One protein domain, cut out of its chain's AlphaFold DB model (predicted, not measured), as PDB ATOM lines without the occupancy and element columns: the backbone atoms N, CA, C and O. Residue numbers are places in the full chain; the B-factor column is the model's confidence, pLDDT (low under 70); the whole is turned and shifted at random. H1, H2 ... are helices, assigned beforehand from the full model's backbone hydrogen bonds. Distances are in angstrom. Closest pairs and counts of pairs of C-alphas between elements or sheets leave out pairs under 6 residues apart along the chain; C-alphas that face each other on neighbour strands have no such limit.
ATOM      1  N   ASN A   5      29.747  43.386  54.404       95.75
ATOM      2  CA  ASN A   5      30.303  43.017  55.706       95.75
ATOM      3  C   ASN A   5      29.226  42.547  56.690       95.75
ATOM      4  O   ASN A   5      29.436  41.564  57.401       95.75
ATOM      5  N   GLU A   6      28.060  43.189  56.689       96.50
ATOM      6  CA  GLU A   6      26.923  42.761  57.510       96.50
ATOM      7  C   GLU A   6      26.309  41.453  56.994       96.50
ATOM      8  O   GLU A   6      25.999  40.567  57.790       96.50
ATOM      9  N   ILE A   7      26.219  41.272  55.671       96.38
ATOM     10  CA  ILE A   7      25.751  40.018  55.058       96.38
ATOM     11  C   ILE A   7      26.654  38.834  55.435       96.38
ATOM     12  O   ILE A   7      26.149  37.753  55.736       96.38
ATOM     13  N   ARG A   8      27.984  39.022  55.472       96.44
ATOM     14  CA  ARG A   8      28.947  37.956  55.822       96.44
ATOM     15  C   ARG A   8      28.708  37.342  57.197       96.44
ATOM     16  O   ARG A   8      29.087  36.193  57.411       96.44
ATOM     17  N   ILE A   9      28.127  38.103  58.120       96.50
ATOM     18  CA  ILE A   9      27.864  37.675  59.499       96.50
ATOM     19  C   ILE A   9      26.376  37.418  59.769       96.50
ATOM     20  O   ILE A   9      26.015  37.028  60.884       96.50
ATOM     21  N   ASP A  10      25.512  37.607  58.768       96.31
ATOM     22  CA  ASP A  10      24.082  37.360  58.888       96.31
ATOM     23  C   ASP A  10      23.806  35.855  59.006       96.31
ATOM     24  O   ASP A  10      24.073  35.058  58.105       96.31
ATOM     25  N   LYS A  11      23.244  35.450  60.147       96.12
ATOM     26  CA  LYS A  11      23.008  34.036  60.465       96.12
ATOM     27  C   LYS A  11      21.967  33.378  59.564       96.12
ATOM     28  O   LYS A  11      22.038  32.165  59.378       96.12
ATOM     29  N   HIS A  12      21.005  34.137  59.045       94.50
ATOM     30  CA  HIS A  12      19.984  33.608  58.149       94.50
ATOM     31  C   HIS A  12      20.599  33.305  56.787       94.50
ATOM     32  O   HIS A  12      20.481  32.179  56.312       94.50
ATOM     33  N   ILE A  13      21.359  34.249  56.228       95.44
ATOM     34  CA  ILE A  13      22.046  34.057  54.944       95.44
ATOM     35  C   ILE A  13      23.086  32.936  55.050       95.44
ATOM     36  O   ILE A  13      23.142  32.068  54.183       95.44
ATOM     37  N   ILE A  14      23.870  32.891  56.135       96.38
ATOM     38  CA  ILE A  14      24.810  31.787  56.390       96.38
ATOM     39  C   ILE A  14      24.073  30.441  56.442       96.38
ATOM     40  O   ILE A  14      24.535  29.468  55.846       96.38
ATOM     41  N   GLY A  15      22.941  30.376  57.147       95.31
ATOM     42  CA  GLY A  15      22.132  29.163  57.251       95.31
ATOM     43  C   GLY A  15      21.584  28.705  55.900       95.31
ATOM     44  O   GLY A  15      21.686  27.526  55.560       95.31
ATOM     45  N   ASP A  16      21.065  29.635  55.103       94.19
ATOM     46  CA  ASP A  16      20.537  29.353  53.770       94.19
ATOM     47  C   ASP A  16      21.630  28.852  52.822       94.19
ATOM     48  O   ASP A  16      21.444  27.839  52.146       94.19
ATOM     49  N   LEU A  17      22.798  29.504  52.809       94.81
ATOM     50  CA  LEU A  17      23.950  29.065  52.017       94.81
ATOM     51  C   LEU A  17      24.431  27.674  52.456       94.81
ATOM     52  O   LEU A  17      24.735  26.840  51.608       94.81
ATOM     53  N   ALA A  18      24.450  27.377  53.758       92.00
ATOM     54  CA  ALA A  18      24.853  26.064  54.265       92.00
ATOM     55  C   ALA A  18      23.909  24.926  53.826       92.00
ATOM     56  O   ALA A  18      24.349  23.782  53.672       92.00
ATOM     57  N   ASN A  19      22.628  25.234  53.595       89.31
ATOM     58  CA  ASN A  19      21.637  24.280  53.093       89.31
ATOM     59  C   ASN A  19      21.768  23.999  51.588       89.31
ATOM     60  O   ASN A  19      21.202  23.019  51.102       89.31
ATOM     61  N   GLU A  20      22.517  24.815  50.849       91.44
ATOM     62  CA  GLU A  20      22.779  24.638  49.425       91.44
ATOM     63  C   GLU A  20      24.240  24.182  49.231       91.44
ATOM     64  O   GLU A  20      25.155  25.000  49.242       91.44
ATOM     65  N   PRO A  21      24.512  22.875  49.033       86.12
ATOM     66  CA  PRO A  21      25.866  22.311  49.084       86.12
ATOM     67  C   PRO A  21      26.936  22.948  48.194       86.12
ATOM     68  O   PRO A  21      28.118  22.790  48.486       86.12
ATOM     69  N   SER A  22      26.520  23.573  47.094       86.81
ATOM     70  CA  SER A  22      27.392  24.199  46.096       86.81
ATOM     71  C   SER A  22      27.490  25.718  46.267       86.81
ATOM     72  O   SER A  22      28.103  26.378  45.434       86.81
ATOM     73  N   ALA A  23      26.854  26.282  47.295       94.19
ATOM     74  CA  ALA A  23      26.831  27.712  47.530       94.19
ATOM     75  C   ALA A  23      28.082  28.197  48.272       94.19
ATOM     76  O   ALA A  23      28.630  27.522  49.143       94.19
ATOM     77  N   SER A  24      28.500  29.414  47.938       95.62
ATOM     78  CA  SER A  24      29.624  30.125  48.539       95.62
ATOM     79  C   SER A  24      29.184  31.539  48.901       95.62
ATOM     80  O   SER A  24      28.535  32.218  48.102       95.62
ATOM     81  N   MET A  25      29.547  31.990  50.107       96.56
ATOM     82  CA  MET A  25      29.302  33.369  50.546       96.56
ATOM     83  C   MET A  25      29.976  34.367  49.601       96.56
ATOM     84  O   MET A  25      29.354  35.337  49.186       96.56
ATOM     85  N   GLU A  26      31.221  34.111  49.206       95.88
ATOM     86  CA  GLU A  26      31.954  35.034  48.336       95.88
ATOM     87  C   GLU A  26      31.371  35.062  46.919       95.88
ATOM     88  O   GLU A  26      31.187  36.138  46.356       95.88
ATOM     89  N   ASP A  27      30.976  33.914  46.362       96.12
ATOM     90  CA  ASP A  27      30.316  33.887  45.049       96.12
ATOM     91  C   ASP A  27      28.968  34.608  45.082       96.12
ATOM     92  O   ASP A  27      28.604  35.288  44.121       96.12
ATOM     93  N   PHE A  28      28.233  34.488  46.192       97.25
ATOM     94  CA  PHE A  28      27.002  35.235  46.406       97.25
ATOM     95  C   PHE A  28      27.264  36.747  46.466       97.25
ATOM     96  O   PHE A  28      26.618  37.508  45.743       97.25
ATOM     97  N   LEU A  29      28.237  37.190  47.266       96.62
ATOM     98  CA  LEU A  29      28.570  38.608  47.434       96.62
ATOM     99  C   LEU A  29      29.140  39.249  46.163       96.62
ATOM    100  O   LEU A  29      28.872  40.423  45.890       96.62
ATOM    101  N   ASN A  30      29.858  38.479  45.344       95.38
ATOM    102  CA  ASN A  30      30.379  38.917  44.048       95.38
ATOM    103  C   ASN A  30      29.277  39.269  43.034       95.38
ATOM    104  O   ASN A  30      29.556  39.897  42.014       95.38
ATOM    105  N   ARG A  31      28.013  38.919  43.311       94.25
ATOM    106  CA  ARG A  31      26.859  39.309  42.485       94.25
ATOM    107  C   ARG A  31      26.457  40.772  42.673       94.25
ATOM    108  O   ARG A  31      25.713  41.291  41.844       94.25
ATOM    109  N   PHE A  32      26.920  41.433  43.734       95.44
ATOM    110  CA  PHE A  32      26.623  42.840  43.988       95.44
ATOM    111  C   PHE A  32      27.802  43.713  43.525       95.44
ATOM    112  O   PHE A  32      28.904  43.572  44.069       95.44
ATOM    113  N   PRO A  33      27.599  44.633  42.561       91.12
ATOM    114  CA  PRO A  33      28.658  45.468  41.990       91.12
ATOM    115  C   PRO A  33      28.977  46.692  42.871       91.12
ATOM    116  O   PRO A  33      29.167  47.791  42.363       91.12
ATOM    117  N   VAL A  34      29.000  46.500  44.188       90.81
ATOM    118  CA  VAL A  34      29.258  47.538  45.196       90.81
ATOM    119  C   VAL A  34      30.483  47.178  46.031       90.81
ATOM    120  O   VAL A  34      30.876  46.003  46.092       90.81
ATOM    121  N   VAL A  35      31.095  48.171  46.671       90.62
ATOM    122  CA  VAL A  35      32.182  47.942  47.640       90.62
ATOM    123  C   VAL A  35      31.631  47.408  48.967       90.62
ATOM    124  O   VAL A  35      30.424  47.400  49.192       90.62
ATOM    125  N   ASP A  36      32.505  46.922  49.848       90.00
ATOM    126  CA  ASP A  36      32.082  46.113  51.000       90.00
ATOM    127  C   ASP A  36      31.241  46.849  52.053       90.00
ATOM    128  O   ASP A  36      30.391  46.219  52.682       90.00
ATOM    129  N   ASP A  37      31.447  48.157  52.206       92.56
ATOM    130  CA  ASP A  37      30.749  49.004  53.186       92.56
ATOM    131  C   ASP A  37      29.560  49.775  52.585       92.56
ATOM    132  O   ASP A  37      28.937  50.583  53.269       92.56
ATOM    133  N   GLU A  38      29.251  49.563  51.305       94.06
ATOM    134  CA  GLU A  38      28.121  50.218  50.645       94.06
ATOM    135  C   GLU A  38      26.817  49.454  50.906       94.06
ATOM    136  O   GLU A  38      26.761  48.224  50.811       94.06
ATOM    137  N   ASP A  39      25.762  50.201  51.234       94.94
ATOM    138  CA  ASP A  39      24.439  49.661  51.528       94.94
ATOM    139  C   ASP A  39      23.827  48.977  50.299       94.94
ATOM    140  O   ASP A  39      23.692  49.565  49.223       94.94
ATOM    141  N   ILE A  40      23.355  47.746  50.488       95.75
ATOM    142  CA  ILE A  40      22.603  46.995  49.487       95.75
ATOM    143  C   ILE A  40      21.135  46.967  49.898       95.75
ATOM    144  O   ILE A  40      20.777  46.699  51.048       95.75
ATOM    145  N   ASP A  41      20.249  47.221  48.941       95.00
ATOM    146  CA  ASP A  41      18.817  47.079  49.161       95.00
ATOM    147  C   ASP A  41      18.446  45.655  49.607       95.00
ATOM    148  O   ASP A  41      18.838  44.663  48.994       95.00
ATOM    149  N   LEU A  42      17.660  45.549  50.681       93.31
ATOM    150  CA  LEU A  42      17.345  44.262  51.299       93.31
ATOM    151  C   LEU A  42      16.555  43.355  50.346       93.31
ATOM    152  O   LEU A  42      16.802  42.150  50.296       93.31
ATOM    153  N   ILE A  43      15.633  43.924  49.562       94.81
ATOM    154  CA  ILE A  43      14.872  43.168  48.558       94.81
ATOM    155  C   ILE A  43      15.834  42.627  47.494       94.81
ATOM    156  O   ILE A  43      15.751  41.459  47.116       94.81
ATOM    157  N   THR A  44      16.796  43.444  47.071       95.44
ATOM    158  CA  THR A  44      17.857  43.055  46.136       95.44
ATOM    159  C   THR A  44      18.714  41.909  46.683       95.44
ATOM    160  O   THR A  44      19.011  40.974  45.936       95.44
ATOM    161  N   VAL A  45      19.053  41.913  47.978       95.81
ATOM    162  CA  VAL A  45      19.768  40.796  48.623       95.81
ATOM    163  C   VAL A  45      18.963  39.498  48.524       95.81
ATOM    164  O   VAL A  45      19.480  38.501  48.017       95.81
ATOM    165  N   TYR A  46      17.690  39.511  48.934       94.69
ATOM    166  CA  TYR A  46      16.842  38.313  48.917       94.69
ATOM    167  C   TYR A  46      16.600  37.769  47.504       94.69
ATOM    168  O   TYR A  46      16.723  36.562  47.279       94.69
ATOM    169  N   LEU A  47      16.304  38.638  46.535       95.69
ATOM    170  CA  LEU A  47      16.110  38.225  45.141       95.69
ATOM    171  C   LEU A  47      17.405  37.679  44.527       95.69
ATOM    172  O   LEU A  47      17.376  36.690  43.791       95.69
ATOM    173  N   SER A  48      18.554  38.284  44.849       96.50
ATOM    174  CA  SER A  48      19.854  37.782  44.402       96.50
ATOM    175  C   SER A  48      20.160  36.407  44.997       96.50
ATOM    176  O   SER A  48      20.681  35.557  44.276       96.50
ATOM    177  N   LEU A  49      19.797  36.163  46.264       96.00
ATOM    178  CA  LEU A  49      20.019  34.887  46.949       96.00
ATOM    179  C   LEU A  49      19.179  33.767  46.327       96.00
ATOM    180  O   LEU A  49      19.713  32.721  45.962       96.00
ATOM    181  N   GLN A  50      17.885  34.015  46.107       94.94
ATOM    182  CA  GLN A  50      17.002  33.078  45.403       94.94
ATOM    183  C   GLN A  50      17.527  32.771  43.996       94.94
ATOM    184  O   GLN A  50      17.709  31.610  43.630       94.94
ATOM    185  N   GLY A  51      17.866  33.814  43.233       96.25
ATOM    186  CA  GLY A  51      18.431  33.652  41.897       96.25
ATOM    187  C   GLY A  51      19.785  32.935  41.896       96.25
ATOM    188  O   GLY A  51      20.118  32.252  40.929       96.25
ATOM    189  N   TYR A  52      20.588  33.069  42.951       96.75
ATOM    190  CA  TYR A  52      21.846  32.343  43.091       96.75
ATOM    191  C   TYR A  52      21.597  30.840  43.258       96.75
ATOM    192  O   TYR A  52      22.138  30.051  42.481       96.75
ATOM    193  N   PHE A  53      20.709  30.449  44.173       95.50
ATOM    194  CA  PHE A  53      20.343  29.045  44.377       95.50
ATOM    195  C   PHE A  53      19.719  28.405  43.140       95.50
ATOM    196  O   PHE A  53      20.094  27.291  42.769       95.50
ATOM    197  N   ASP A  54      18.835  29.118  42.447       94.69
ATOM    198  CA  ASP A  54      18.242  28.626  41.204       94.69
ATOM    199  C   ASP A  54      19.303  28.349  40.135       94.69
ATOM    200  O   ASP A  54      19.220  27.351  39.416       94.69
ATOM    201  N   ASN A  55      20.320  29.206  40.031       95.94
ATOM    202  CA  ASN A  55      21.405  29.013  39.073       95.94
ATOM    203  C   ASN A  55      22.284  27.812  39.433       95.94
ATOM    204  O   ASN A  55      22.581  27.008  38.551       95.94
ATOM    205  N   LEU A  56      22.642  27.642  40.709       95.88
ATOM    206  CA  LEU A  56      23.397  26.470  41.165       95.88
ATOM    207  C   LEU A  56      22.641  25.171  40.865       95.88
ATOM    208  O   LEU A  56      23.197  24.229  40.304       95.88
ATOM    209  N   ARG A  57      21.340  25.131  41.161       96.00
ATOM    210  CA  ARG A  57      20.499  23.953  40.904       96.00
ATOM    211  C   ARG A  57      20.353  23.659  39.415       96.00
ATOM    212  O   ARG A  57      20.380  22.495  39.029       96.00
ATOM    213  N   LYS A  58      20.254  24.689  38.564       96.00
ATOM    214  CA  LYS A  58      20.263  24.529  37.098       96.00
ATOM    215  C   LYS A  58      21.580  23.950  36.583       96.00
ATOM    216  O   LYS A  58      21.550  23.124  35.676       96.00
ATOM    217  N   GLN A  59      22.714  24.353  37.154       96.12
ATOM    218  CA  GLN A  59      24.020  23.795  36.789       96.12
ATOM    219  C   GLN A  59      24.114  22.315  37.163       96.12
ATOM    220  O   GLN A  59      24.491  21.506  36.321       96.12
ATOM    221  N   VAL A  60      23.693  21.950  38.380       96.75
ATOM    222  CA  VAL A  60      23.633  20.544  38.815       96.75
ATOM    223  C   VAL A  60      22.699  19.734  37.917       96.75
ATOM    224  O   VAL A  60      23.064  18.652  37.472       96.75
ATOM    225  N   PHE A  61      21.519  20.268  37.598       97.69
ATOM    226  CA  PHE A  61      20.575  19.627  36.684       97.69
ATOM    227  C   PHE A  61      21.219  19.318  35.328       97.69
ATOM    228  O   PHE A  61      21.136  18.189  34.853       97.69
ATOM    229  N   ALA A  62      21.882  20.304  34.717       97.38
ATOM    230  CA  ALA A  62      22.536  20.123  33.426       97.38
ATOM    231  C   ALA A  62      23.685  19.101  33.495       97.38
ATOM    232  O   ALA A  62      23.778  18.236  32.626       97.38
ATOM    233  N   ASP A  63      24.524  19.165  34.533       97.38
ATOM    234  CA  ASP A  63      25.644  18.235  34.731       97.38
ATOM    235  C   ASP A  63      25.165  16.785  34.892       97.38
ATOM    236  O   ASP A  63      25.689  15.896  34.222       97.38
ATOM    237  N   LEU A  64      24.126  16.542  35.699       97.69
ATOM    238  CA  LEU A  64      23.571  15.199  35.902       97.69
ATOM    239  C   LEU A  64      23.064  14.580  34.594       97.69
ATOM    240  O   LEU A  64      23.364  13.423  34.310       97.69
ATOM    241  N   ILE A  65      22.349  15.355  33.776       97.19
ATOM    242  CA  ILE A  65      21.846  14.878  32.482       97.19
ATOM    243  C   ILE A  65      22.989  14.600  31.508       97.19
ATOM    244  O   ILE A  65      22.997  13.555  30.862       97.19
ATOM    245  N   ILE A  66      23.991  15.481  31.431       97.62
ATOM    246  CA  ILE A  66      25.167  15.270  30.574       97.62
ATOM    247  C   ILE A  66      25.908  13.990  30.980       97.62
ATOM    248  O   ILE A  66      26.261  13.180  30.122       97.62
ATOM    249  N   ARG A  67      26.118  13.779  32.283       96.56
ATOM    250  CA  ARG A  67      26.806  12.588  32.801       96.56
ATOM    251  C   ARG A  67      26.023  11.297  32.591       96.56
ATOM    252  O   ARG A  67      26.648  10.247  32.474       96.56
ATOM    253  N   ASN A  68      24.701  11.384  32.482       96.75
ATOM    254  CA  ASN A  68      23.826  10.263  32.141       96.75
ATOM    255  C   ASN A  68      23.574  10.129  30.625       96.75
ATOM    256  O   ASN A  68      22.558   9.591  30.195       96.75
TER     257      ASN A  68
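This is residues 5 to 68 of the 161 residues of an uncharacterized protein of Aeromonas caviae (UniProt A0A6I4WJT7). One long helix, H4, makes the longest axis, with the short helix H3 packed on it at residues 48 to 52, H2 near it and H1 close to H2 and H3 but away from H4; residues 61 to 68, of which 61 to 67 belong to H4, stick out free. The 64 printed residues, all helix in class, hold four named helices in the order H1, H2, H3, H4 and no named strand. The whole is only just loose, close to compact, with a radius of gyration of the C-alphas of 13.2 A and spans of 44 by 22 by 18 A.

H4, residues 42 to 67, only just touches H3, residues 25 to 29, with 3 pairs of C-alphas within 8 A; residues 48 to 52 alone of H4 take part, and the closest C-alphas, Phe 28 and Tyr 52, are 6.8 A apart. H2, residues 11 to 19, is near H4. H1, residues 5 to 9, is apart from H4. Every O i to N i+4 pair is within hydrogen-bond range in H2, H3 and H4; H1 has 0 of 1, and 1 of 2 O i to N i+3 pairs.

H4 spans 37.9 A from C-alpha 42 at (17.345, 44.262, 51.299) to C-alpha 67 at (26.806, 12.588, 32.801).

H3 to H4 is a long link; the printed part has no cut. No printed residue is under 70 in pLDDT.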